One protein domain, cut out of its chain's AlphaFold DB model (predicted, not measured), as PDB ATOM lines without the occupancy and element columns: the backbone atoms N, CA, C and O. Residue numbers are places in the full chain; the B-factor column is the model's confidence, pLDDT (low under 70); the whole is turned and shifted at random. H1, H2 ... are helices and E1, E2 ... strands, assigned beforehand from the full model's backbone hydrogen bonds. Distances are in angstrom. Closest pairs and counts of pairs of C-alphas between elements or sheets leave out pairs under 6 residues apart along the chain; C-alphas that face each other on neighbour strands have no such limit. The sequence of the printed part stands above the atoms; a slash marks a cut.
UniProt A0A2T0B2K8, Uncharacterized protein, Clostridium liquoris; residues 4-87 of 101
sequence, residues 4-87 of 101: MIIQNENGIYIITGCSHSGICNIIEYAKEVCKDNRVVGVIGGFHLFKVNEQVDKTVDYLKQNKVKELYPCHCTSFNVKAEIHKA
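AT A GLANCE: This is residues 4 to 87 of the 101 residues of an uncharacterized protein of Clostridium liquoris (UniProt A0A2T0B2K8). A four-stranded sheet has H1 lying slantwise over E1, E2 and E3 on one face. H2 sits between H1 and H3, and H3 lies past the E4 edge. The 84 printed residues hold E1, E2, H1, E3, H2, E4, H3 in chain order, a mixed class of helices and strands; the mixed sheet runs E1, E2, E3, E4. The whole is compact, with a radius of gyration of the C-alphas of 11.9 A, and spans 34 by 22 by 17 A, only just elongated.

HOW THE PARTS SIT: E1, residues 4 to 8, and E2, residues 11 to 16, form an antiparallel hairpin, with N 6 and O 13 2.9 A apart. E3, residues 39 to 44, is parallel to E2, with N 43 and O 14 at 2.8 A, and to E4, residues 69 to 72, with N 42 and O 69 at 2.8 A. H1, residues 23 to 34, is on the sheet at a height of 9.5 A, making two layers, helix over sheet; its closest C-alphas to E2 are those of Ile 27 and Ile 14, 7.6 A. E2, H1, E3 form a strand-helix-strand unit, parallel strands joined through a helix, as do E3, H2, E4, with H2 at residues 53 to 64; both crossovers are right-handed. With residues 58 to 62 alone, H2 touches H1; C-alphas 24 and 58 are closest, 6.7 A. H3, residues 78 to 85, only grazes the sheet and touches H2, C-alphas 84 and 59 closest at 5.9 A. In H1, H2 and H3 every O i to N i+4 pair is within hydrogen-bond range.

IN THESE COORDINATES: E1 begins at C-alpha 4 (0.144, 12.844, 31.130); H3 ends at C-alpha 85 (19.525, 0.584, 38.010). E2 measures 16.6 A, H1 16.3 A and H2 16.5 A.

THE WHOLE: The farthest C-alphas, Glu 9 and Lys 50, are 35.4 A apart. The printed part has no cut and no long link, and no printed residue is under 70 in pLDDT.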
ATOM      1  N   MET A   4      -0.080  11.935  32.245       96.44
ATOM      2  CA  MET A   4       0.144  12.844  31.130       96.44
ATOM      3  C   MET A   4       1.080  12.177  30.125       96.44
ATOM      4  O   MET A   4       2.045  11.514  30.510       96.44
ATOM      5  N   ILE A   5       0.779  12.354  28.841       97.25
ATOM      6  CA  ILE A   5       1.571  11.820  27.737       97.25
ATOM      7  C   ILE A   5       2.023  12.993  26.874       97.25
ATOM      8  O   ILE A   5       1.215  13.851  26.524       97.25
ATOM      9  N   ILE A   6       3.308  13.015  26.537       96.38
ATOM     10  CA  ILE A   6       3.902  13.971  25.605       96.38
ATOM     11  C   ILE A   6       4.474  13.157  24.445       96.38
ATOM     12  O   ILE A   6       5.337  12.308  24.656       96.38
ATOM     13  N   GLN A   7       3.981  13.394  23.231       96.75
ATOM     14  CA  GLN A   7       4.463  12.738  22.017       96.75
ATOM     15  C   GLN A   7       5.143  13.767  21.117       96.75
ATOM     16  O   GLN A   7       4.559  14.805  20.810       96.75
ATOM     17  N   ASN A   8       6.365  13.463  20.688       94.31
ATOM     18  CA  ASN A   8       7.125  14.262  19.731       94.31
ATOM     19  C   ASN A   8       7.868  13.352  18.735       94.31
ATOM     20  O   ASN A   8       7.654  12.139  18.693       94.31
ATOM     21  N   GLU A   9       8.742  13.925  17.910       95.50
ATOM     22  CA  GLU A   9       9.514  13.206  16.894       95.50
ATOM     23  C   GLU A   9      10.406  12.095  17.474       95.50
ATOM     24  O   GLU A   9      10.600  11.052  16.834       95.50
ATOM     25  N   ASN A  10      10.887  12.276  18.708       93.62
ATOM     26  CA  ASN A  10      11.741  11.317  19.406       93.62
ATOM     27  C   ASN A  10      10.942  10.120  19.940       93.62
ATOM     28  O   ASN A  10      11.483   9.016  20.027       93.62
ATOM     29  N   GLY A  11       9.657  10.320  20.243       96.81
ATOM     30  CA  GLY A  11       8.721   9.290  20.685       96.81
ATOM     31  C   GLY A  11       7.836   9.764  21.837       96.81
ATOM     32  O   GLY A  11       7.473  10.936  21.927       96.81
ATOM     33  N   ILE A  12       7.469   8.830  22.712       98.12
ATOM     34  CA  ILE A  12       6.536   9.038  23.821       98.12
ATOM     35  C   ILE A  12       7.296   9.252  25.133       98.12
ATOM     36  O   ILE A  12       8.124   8.426  25.526       98.12
ATOM     37  N   TYR A  13       6.935  10.314  25.847       97.81
ATOM     38  CA  TYR A  13       7.283  10.551  27.244       97.81
ATOM     39  C   TYR A  13       6.033  10.433  28.115       97.81
ATOM     40  O   TYR A  13       4.980  10.994  27.800       97.81
ATOM     41  N   ILE A  14       6.147   9.703  29.221       98.00
ATOM     42  CA  ILE A  14       5.037   9.425  30.137       98.00
ATOM     43  C   ILE A  14       5.344  10.044  31.495       98.00
ATOM     44  O   ILE A  14       6.374   9.746  32.094       98.00
ATOM     45  N   ILE A  15       4.419  10.854  32.006       97.31
ATOM     46  CA  ILE A  15       4.492  11.437  33.347       97.31
ATOM     47  C   ILE A  15       3.315  10.908  34.167       97.31
ATOM     48  O   ILE A  15       2.153  11.071  33.792       97.31
ATOM     49  N   THR A  16       3.596  10.258  35.292       96.00
ATOM     50  CA  THR A  16       2.584   9.576  36.110       96.00
ATOM     51  C   THR A  16       2.784   9.827  37.604       96.00
ATOM     52  O   THR A  16       3.897  10.036  38.072       96.00
ATOM     53  N   GLY A  17       1.688   9.817  38.371       93.00
ATOM     54  CA  GLY A  17       1.718   9.994  39.828       93.00
ATOM     55  C   GLY A  17       2.305   8.783  40.568       93.00
ATOM     56  O   GLY A  17       3.494   8.752  40.865       93.00
ATOM     57  N   CYS A  18       1.466   7.789  40.886       91.06
ATOM     58  CA  CYS A  18       1.860   6.552  41.586       91.06
ATOM     59  C   CYS A  18       1.417   5.268  40.867       91.06
ATOM     60  O   CYS A  18       1.175   4.284  41.537       91.06
ATOM     61  N   SER A  19       1.193   5.268  39.550       92.06
ATOM     62  CA  SER A  19       0.943   4.064  38.721       92.06
ATOM     63  C   SER A  19       0.219   2.857  39.369       92.06
ATOM     64  O   SER A  19       0.645   1.721  39.186       92.06
ATOM     65  N   HIS A  20      -0.897   3.051  40.089       91.88
ATOM     66  CA  HIS A  20      -1.619   1.949  40.762       91.88
ATOM     67  C   HIS A  20      -2.119   0.876  39.782       91.88
ATOM     68  O   HIS A  20      -2.270  -0.279  40.160       91.88
ATOM     69  N   SER A  21      -2.356   1.247  38.522       90.50
ATOM     70  CA  SER A  21      -2.704   0.323  37.439       90.50
ATOM     71  C   SER A  21      -1.505  -0.462  36.886       90.50
ATOM     72  O   SER A  21      -1.691  -1.278  35.989       90.50
ATOM     73  N   GLY A  22      -0.294  -0.237  37.405       95.31
ATOM     74  CA  GLY A  22       0.964  -0.809  36.931       95.31
ATOM     75  C   GLY A  22       1.608   0.030  35.827       95.31
ATOM     76  O   GLY A  22       0.951   0.425  34.863       95.31
ATOM     77  N   ILE A  23       2.914   0.286  35.943       97.56
ATOM     78  CA  ILE A  23       3.637   1.125  34.976       97.56
ATOM     79  C   ILE A  23       3.678   0.509  33.572       97.56
ATOM     80  O   ILE A  23       3.468   1.218  32.595       97.56
ATOM     81  N   CYS A  24       3.835  -0.814  33.461       98.00
ATOM     82  CA  CYS A  24       3.807  -1.518  32.176       98.00
ATOM     83  C   CYS A  24       2.460  -1.342  31.455       98.00
ATOM     84  O   CYS A  24       2.432  -1.076  30.260       98.00
ATOM     85  N   ASN A  25       1.344  -1.403  32.189       97.75
ATOM     86  CA  ASN A  25       0.010  -1.217  31.612       97.75
ATOM     87  C   ASN A  25      -0.205   0.221  31.127       97.75
ATOM     88  O   ASN A  25      -0.806   0.441  30.080       97.75
ATOM     89  N   ILE A  26       0.306   1.207  31.874       97.75
ATOM     90  CA  ILE A  26       0.275   2.613  31.455       97.75
ATOM     91  C   ILE A  26       1.078   2.804  30.166       97.75
ATOM     92  O   ILE A  26       0.625   3.521  29.276       97.75
ATOM     93  N   ILE A  27       2.244   2.162  30.059       98.12
ATOM     94  CA  ILE A  27       3.079   2.226  28.860       98.12
ATOM     95  C   ILE A  27       2.345   1.617  27.658       98.12
ATOM     96  O   ILE A  27       2.302   2.255  26.610       98.12
ATOM     97  N   GLU A  28       1.725   0.443  27.799       98.31
ATOM     98  CA  GLU A  28       0.940  -0.161  26.708       98.31
ATOM     99  C   GLU A  28      -0.220   0.735  26.262       98.31
ATOM    100  O   GLU A  28      -0.374   0.998  25.070       98.31
ATOM    101  N   TYR A  29      -0.977   1.292  27.209       97.69
ATOM    102  CA  TYR A  29      -2.074   2.198  26.875       97.69
ATOM    103  C   TYR A  29      -1.586   3.478  26.180       97.69
ATOM    104  O   TYR A  29      -2.208   3.953  25.231       97.69
ATOM    105  N   ALA A  30      -0.444   4.028  26.604       97.69
ATOM    106  CA  ALA A  30       0.147   5.191  25.952       97.69
ATOM    107  C   ALA A  30       0.531   4.896  24.495       97.69
ATOM    108  O   ALA A  30       0.244   5.710  23.619       97.69
ATOM    109  N   LYS A  31       1.118   3.724  24.219       98.25
ATOM    110  CA  LYS A  31       1.438   3.310  22.845       98.25
ATOM    111  C   LYS A  31       0.194   3.193  21.973       98.25
ATOM    112  O   LYS A  31       0.215   3.632  20.826       98.25
ATOM    113  N   GLU A  32      -0.882   2.621  22.514       98.25
ATOM    114  CA  GLU A  32      -2.158   2.468  21.810       98.25
ATOM    115  C   GLU A  32      -2.749   3.832  21.426       98.25
ATOM    116  O   GLU A  32      -3.060   4.071  20.257       98.25
ATOM    117  N   VAL A  33      -2.836   4.753  22.391       97.62
ATOM    118  CA  VAL A  33      -3.407   6.094  22.187       97.62
ATOM    119  C   VAL A  33      -2.563   6.928  21.218       97.62
ATOM    120  O   VAL A  33      -3.110   7.592  20.339       97.62
ATOM    121  N   CYS A  34      -1.235   6.872  21.344       97.44
ATOM    122  CA  CYS A  34      -0.301   7.625  20.500       97.44
ATOM    123  C   CYS A  34      -0.023   6.974  19.140       97.44
ATOM    124  O   CYS A  34       0.595   7.607  18.280       97.44
ATOM    125  N   LYS A  35      -0.434   5.714  18.946       98.00
ATOM    126  CA  LYS A  35      -0.087   4.883  17.780       98.00
ATOM    127  C   LYS A  35       1.423   4.868  17.496       98.00
ATOM    128  O   LYS A  35       1.846   4.868  16.342       98.00
ATOM    129  N   ASP A  36       2.232   4.858  18.554       97.88
ATOM    130  CA  ASP A  36       3.695   4.840  18.491       97.88
ATOM    131  C   ASP A  36       4.236   3.895  19.568       97.88
ATOM    132  O   ASP A  36       3.818   3.930  20.718       97.88
ATOM    133  N   ASN A  37       5.173   3.029  19.193       97.56
ATOM    134  CA  ASN A  37       5.764   2.050  20.105       97.56
ATOM    135  C   ASN A  37       7.059   2.549  20.764       97.56
ATOM    136  O   ASN A  37       7.622   1.859  21.615       97.56
ATOM    137  N   ARG A  38       7.562   3.723  20.367       97.88
ATOM    138  CA  ARG A  38       8.833   4.285  20.835       97.88
ATOM    139  C   ARG A  38       8.626   5.042  22.139       97.88
ATOM    140  O   ARG A  38       8.399   6.245  22.146       97.88
ATOM    141  N   VAL A  39       8.728   4.336  23.256       98.19
ATOM    142  CA  VAL A  39       8.653   4.948  24.588       98.19
ATOM    143  C   VAL A  39      10.056   5.374  24.994       98.19
ATOM    144  O   VAL A  39      10.920   4.541  25.262       98.19
ATOM    145  N   VAL A  40      10.292   6.682  25.002       97.75
ATOM    146  CA  VAL A  40      11.611   7.251  25.276       97.75
ATOM    147  C   VAL A  40      11.842   7.337  26.774       97.75
ATOM    148  O   VAL A  40      12.879   6.868  27.255       97.75
ATOM    149  N   GLY A  41      10.864   7.889  27.501       97.38
ATOM    150  CA  GLY A  41      11.020   8.193  28.914       97.38
ATOM    151  C   GLY A  41       9.768   8.065  29.762       97.38
ATOM    152  O   GLY A  41       8.639   8.207  29.293       97.38
ATOM    153  N   VAL A  42       9.995   7.787  31.042       98.06
ATOM    154  CA  VAL A  42       8.963   7.593  32.054       98.06
ATOM    155  C   VAL A  42       9.388   8.284  33.348       98.06
ATOM    156  O   VAL A  42      10.415   7.940  33.939       98.06
ATOM    157  N   ILE A  43       8.575   9.236  33.801       97.50
ATOM    158  CA  ILE A  43       8.761  10.007  35.032       97.50
ATOM    159  C   ILE A  43       7.580   9.754  35.956       97.50
ATOM    160  O   ILE A  43       6.430   9.950  35.563       97.50
ATOM    161  N   GLY A  44       7.840   9.326  37.190       96.19
ATOM    162  CA  GLY A  44       6.761   9.094  38.149       96.19
ATOM    163  C   GLY A  44       7.002   7.974  39.144       96.19
ATOM    164  O   GLY A  44       8.027   7.297  39.121       96.19
ATOM    165  N   GLY A  45       6.032   7.761  40.030       96.56
ATOM    166  CA  GLY A  45       6.043   6.646  40.971       96.56
ATOM    167  C   GLY A  45       5.474   5.367  40.376       96.56
ATOM    168  O   GLY A  45       4.364   5.365  39.860       96.56
ATOM    169  N   PHE A  46       6.212   4.261  40.504       97.12
ATOM    170  CA  PHE A  46       5.834   2.959  39.941       97.12
ATOM    171  C   PHE A  46       5.005   2.102  40.913       97.12
ATOM    172  O   PHE A  46       4.541   1.033  40.534       97.12
ATOM    173  N   HIS A  47       4.812   2.564  42.153       96.88
ATOM    174  CA  HIS A  47       4.127   1.850  43.240       96.88
ATOM    175  C   HIS A  47       4.780   0.522  43.638       96.88
ATOM    176  O   HIS A  47       4.115  -0.436  44.036       96.88
ATOM    177  N   LEU A  48       6.105   0.466  43.532       96.88
ATOM    178  CA  LEU A  48       6.910  -0.708  43.846       96.88
ATOM    179  C   LEU A  48       7.809  -0.395  45.043       96.88
ATOM    180  O   LEU A  48       8.623   0.530  45.009       96.88
ATOM    181  N   PHE A  49       7.665  -1.175  46.114       96.88
ATOM    182  CA  PHE A  49       8.331  -0.904  47.394       96.88
ATOM    183  C   PHE A  49       9.298  -2.002  47.842       96.88
ATOM    184  O   PHE A  49      10.190  -1.735  48.650       96.88
ATOM    185  N   LYS A  50       9.156  -3.222  47.317       97.00
ATOM    186  CA  LYS A  50       9.996  -4.380  47.643       97.00
ATOM    187  C   LYS A  50      10.503  -5.012  46.355       97.00
ATOM    188  O   LYS A  50       9.761  -5.062  45.380       97.00
ATOM    189  N   VAL A  51      11.738  -5.501  46.382       97.50
ATOM    190  CA  VAL A  51      12.305  -6.290  45.285       97.50
ATOM    191  C   VAL A  51      11.681  -7.680  45.334       97.50
ATOM    192  O   VAL A  51      11.791  -8.381  46.338       97.50
ATOM    193  N   ASN A  52      10.944  -8.018  44.285       97.50
ATOM    194  CA  ASN A  52      10.225  -9.272  44.114       97.50
ATOM    195  C   ASN A  52      10.054  -9.554  42.611       97.50
ATOM    196  O   ASN A  52      10.410  -8.725  41.776       97.50
ATOM    197  N   GLU A  53       9.409 -10.670  42.279       97.62
ATOM    198  CA  GLU A  53       9.158 -11.090  40.893       97.62
ATOM    199  C   GLU A  53       8.454 -10.012  40.038       97.62
ATOM    200  O   GLU A  53       8.636  -9.942  38.824       97.62
ATOM    201  N   GLN A  54       7.645  -9.138  40.650       97.38
ATOM    202  CA  GLN A  54       6.995  -8.044  39.928       97.38
ATOM    203  C   GLN A  54       8.003  -6.983  39.470       97.38
ATOM    204  O   GLN A  54       7.857  -6.439  38.373       97.38
ATOM    205  N   VAL A  55       9.020  -6.687  40.287       98.12
ATOM    206  CA  VAL A  55      10.119  -5.793  39.900       98.12
ATOM    207  C   VAL A  55      10.905  -6.411  38.752       98.12
ATOM    208  O   VAL A  55      11.138  -5.716  37.768       98.12
ATOM    209  N   ASP A  56      11.207  -7.708  38.817       98.12
ATOM    210  CA  ASP A  56      11.938  -8.418  37.759       98.12
ATOM    211  C   ASP A  56      11.188  -8.337  36.421       98.12
ATOM    212  O   ASP A  56      11.728  -7.876  35.415       98.12
ATOM    213  N   LYS A  57       9.883  -8.647  36.431       98.38
ATOM    214  CA  LYS A  57       9.011  -8.514  35.250       98.38
ATOM    215  C   LYS A  57       8.943  -7.079  34.730       98.38
ATOM    216  O   LYS A  57       8.922  -6.861  33.522       98.38
ATOM    217  N   THR A  58       8.910  -6.097  35.632       98.25
ATOM    218  CA  THR A  58       8.903  -4.676  35.259       98.25
ATOM    219  C   THR A  58      10.216  -4.290  34.584       98.25
ATOM    220  O   THR A  58      10.198  -3.639  33.542       98.25
ATOM    221  N   VAL A  59      11.355  -4.716  35.132       98.38
ATOM    222  CA  VAL A  59      12.684  -4.470  34.560       98.38
ATOM    223  C   VAL A  59      12.802  -5.088  33.170       98.38
ATOM    224  O   VAL A  59      13.219  -4.404  32.234       98.38
ATOM    225  N   ASP A  60      12.398  -6.347  33.010       98.44
ATOM    226  CA  ASP A  60      12.447  -7.031  31.718       98.44
ATOM    227  C   ASP A  60      11.554  -6.351  30.682       98.44
ATOM    228  O   ASP A  60      11.976  -6.126  29.546       98.44
ATOM    229  N   TYR A  61      10.356  -5.932  31.086       98.50
ATOM    230  CA  TYR A  61       9.466  -5.163  30.227       98.50
ATOM    231  C   TYR A  61      10.095  -3.827  29.796       98.50
ATOM    232  O   TYR A  61      10.093  -3.497  28.607       98.50
ATOM    233  N   LEU A  62      10.664  -3.052  30.728       98.19
ATOM    234  CA  LEU A  62      11.308  -1.771  30.411       98.19
ATOM    235  C   LEU A  62      12.495  -1.962  29.451       98.19
ATOM    236  O   LEU A  62      12.675  -1.161  28.530       98.19
ATOM    237  N   LYS A  63      13.260  -3.053  29.609       97.75
ATOM    238  CA  LYS A  63      14.374  -3.412  28.716       97.75
ATOM    239  C   LYS A  63      13.894  -3.747  27.314       97.75
ATOM    240  O   LYS A  63      14.444  -3.231  26.343       97.75
ATOM    241  N   GLN A  64      12.872  -4.596  27.198       97.75
ATOM    242  CA  GLN A  64      12.300  -4.996  25.908       97.75
ATOM    243  C   GLN A  64      11.770  -3.785  25.134       97.75
ATOM    244  O   GLN A  64      11.951  -3.693  23.920       97.75
ATOM    245  N   ASN A  65      11.203  -2.815  25.854       97.44
ATOM    246  CA  ASN A  65      10.724  -1.552  25.301       97.44
ATOM    247  C   ASN A  65      11.818  -0.507  25.063       97.44
ATOM    248  O   ASN A  65      11.526   0.566  24.540       97.44
ATOM    249  N   LYS A  66      13.074  -0.820  25.408       96.69
ATOM    250  CA  LYS A  66      14.244   0.045  25.220       96.69
ATOM    251  C   LYS A  66      14.040   1.449  25.804       96.69
ATOM    252  O   LYS A  66      14.509   2.425  25.217       96.69
ATOM    253  N   VAL A  67      13.352   1.546  26.947       97.06
ATOM    254  CA  VAL A  67      13.106   2.827  27.625       97.06
ATOM    255  C   VAL A  67      14.437   3.366  28.139       97.06
ATOM    256  O   VAL A  67      15.114   2.705  28.927       97.06
ATOM    257  N   LYS A  68      14.831   4.550  27.666       94.50
ATOM    258  CA  LYS A  68      16.158   5.128  27.938       94.50
ATOM    259  C   LYS A  68      16.150   6.071  29.133       94.50
ATOM    260  O   LYS A  68      17.138   6.184  29.847       94.50
ATOM    261  N   GLU A  69      15.033   6.756  29.326       96.88
ATOM    262  CA  GLU A  69      14.905   7.887  30.235       96.88
ATOM    263  C   GLU A  69      13.997   7.511  31.415       96.88
ATOM    264  O   GLU A  69      12.787   7.721  31.384       96.88
ATOM    265  N   LEU A  70      14.569   6.904  32.459       98.06
ATOM    266  CA  LEU A  70      13.814   6.423  33.622       98.06
ATOM    267  C   LEU A  70      14.027   7.308  34.848       98.06
ATOM    268  O   LEU A  70      15.135   7.396  35.370       98.06
ATOM    269  N   TYR A  71      12.936   7.872  35.359       97.94
ATOM    270  CA  TYR A  71      12.912   8.743  36.536       97.94
ATOM    271  C   TYR A  71      11.912   8.217  37.587       97.94
ATOM    272  O   TYR A  71      10.921   8.893  37.898       97.94
ATOM    273  N   PRO A  72      12.110   6.996  38.131       97.38
ATOM    274  CA  PRO A  72      11.243   6.458  39.172       97.38
ATOM    275  C   PRO A  72      11.342   7.296  40.457       97.38
ATOM    276  O   PRO A  72      12.406   7.432  41.073       97.38
ATOM    277  N   CYS A  73      10.216   7.842  40.910       95.81
ATOM    278  CA  CYS A  73      10.148   8.770  42.040       95.81
ATOM    279  C   CYS A  73       8.984   8.452  42.994       95.81
ATOM    280  O   CYS A  73       8.374   7.388  42.900       95.81
ATOM    281  N   HIS A  74       8.742   9.338  43.967       92.19
ATOM    282  CA  HIS A  74       7.602   9.301  44.889       92.19
ATOM    283  C   HIS A  74       7.302   7.902  45.475       92.19
ATOM    284  O   HIS A  74       8.053   7.430  46.326       92.19
ATOM    285  N   CYS A  75       6.252   7.222  45.001       94.94
ATOM    286  CA  CYS A  75       5.845   5.872  45.406       94.94
ATOM    287  C   CYS A  75       6.762   4.753  44.857       94.94
ATOM    288  O   CYS A  75       6.274   3.757  44.328       94.94
ATOM    289  N   THR A  76       8.083   4.902  44.937       97.25
ATOM    290  CA  THR A  76       9.039   3.857  44.535       97.25
ATOM    291  C   THR A  76      10.194   3.827  45.521       97.25
ATOM    292  O   THR A  76      10.875   4.841  45.696       97.25
ATOM    293  N   SER A  77      10.425   2.690  46.180       97.19
ATOM    294  CA  SER A  77      11.476   2.607  47.201       97.19
ATOM    295  C   SER A  77      12.874   2.646  46.585       97.19
ATOM    296  O   SER A  77      13.080   2.229  45.445       97.19
ATOM    297  N   PHE A  78      13.855   3.108  47.363       97.31
ATOM    298  CA  PHE A  78      15.259   3.118  46.946       97.31
ATOM    299  C   PHE A  78      15.738   1.734  46.485       97.31
ATOM    300  O   PHE A  78      16.344   1.629  45.425       97.31
ATOM    301  N   ASN A  79      15.391   0.671  47.219       98.06
ATOM    302  CA  ASN A  79      15.777  -0.698  46.868       98.06
ATOM    303  C   ASN A  79      15.271  -1.102  45.478       98.06
ATOM    304  O   ASN A  79      16.006  -1.718  44.716       98.06
ATOM    305  N   VAL A  80      14.038  -0.720  45.122       98.19
ATOM    306  CA  VAL A  80      13.497  -0.982  43.783       98.19
ATOM    307  C   VAL A  80      14.212  -0.148  42.725       98.19
ATOM    308  O   VAL A  80      14.579  -0.683  41.685       98.19
ATOM    309  N   LYS A  81      14.455   1.143  42.983       98.19
ATOM    310  CA  LYS A  81      15.218   1.992  42.053       98.19
ATOM    311  C   LYS A  81      16.611   1.416  41.794       98.19
ATOM    312  O   LYS A  81      17.032   1.363  40.645       98.19
ATOM    313  N   ALA A  82      17.291   0.952  42.841       98.06
ATOM    314  CA  ALA A  82      18.600   0.319  42.748       98.06
ATOM    315  C   ALA A  82      18.549  -0.994  41.953       98.06
ATOM    316  O   ALA A  82      19.427  -1.230  41.128       98.06
ATOM    317  N   GLU A  83      17.513  -1.817  42.148       98.19
ATOM    318  CA  GLU A  83      17.332  -3.043  41.365       98.19
ATOM    319  C   GLU A  83      17.149  -2.743  39.875       98.19
ATOM    320  O   GLU A  83      17.826  -3.335  39.038       98.19
ATOM    321  N   ILE A  84      16.308  -1.758  39.540       97.94
ATOM    322  CA  ILE A  84      16.145  -1.303  38.156       97.94
ATOM    323  C   ILE A  84      17.486  -0.783  37.614       97.94
ATOM    324  O   ILE A  84      17.866  -1.152  36.505       97.94
ATOM    325  N   HIS A  85      18.242  -0.011  38.410       98.12
ATOM    326  CA  HIS A  85      19.525   0.584  38.010       98.12
ATOM    327  C   HIS A  85      20.570  -0.439  37.555       98.12
ATOM    328  O   HIS A  85      21.342  -0.157  36.641       98.12
ATOM    329  N   LYS A  86      20.597  -1.636  38.158       97.62
ATOM    330  CA  LYS A  86      21.516  -2.721  37.751       97.62
ATOM    331  C   LYS A  86      21.354  -3.107  36.281       97.62
ATOM    332  O   LYS A  86      22.247  -3.695  35.681       97.62
ATOM    333  N   ALA A  87      20.175  -2.839  35.741       96.56
ATOM    334  CA  ALA A  87      19.667  -3.406  34.516       96.56
ATOM    335  C   ALA A  87      19.435  -2.325  33.446       96.56
ATOM    336  O   ALA A  87      19.668  -2.566  32.261       96.56
TER     337      ALA A  87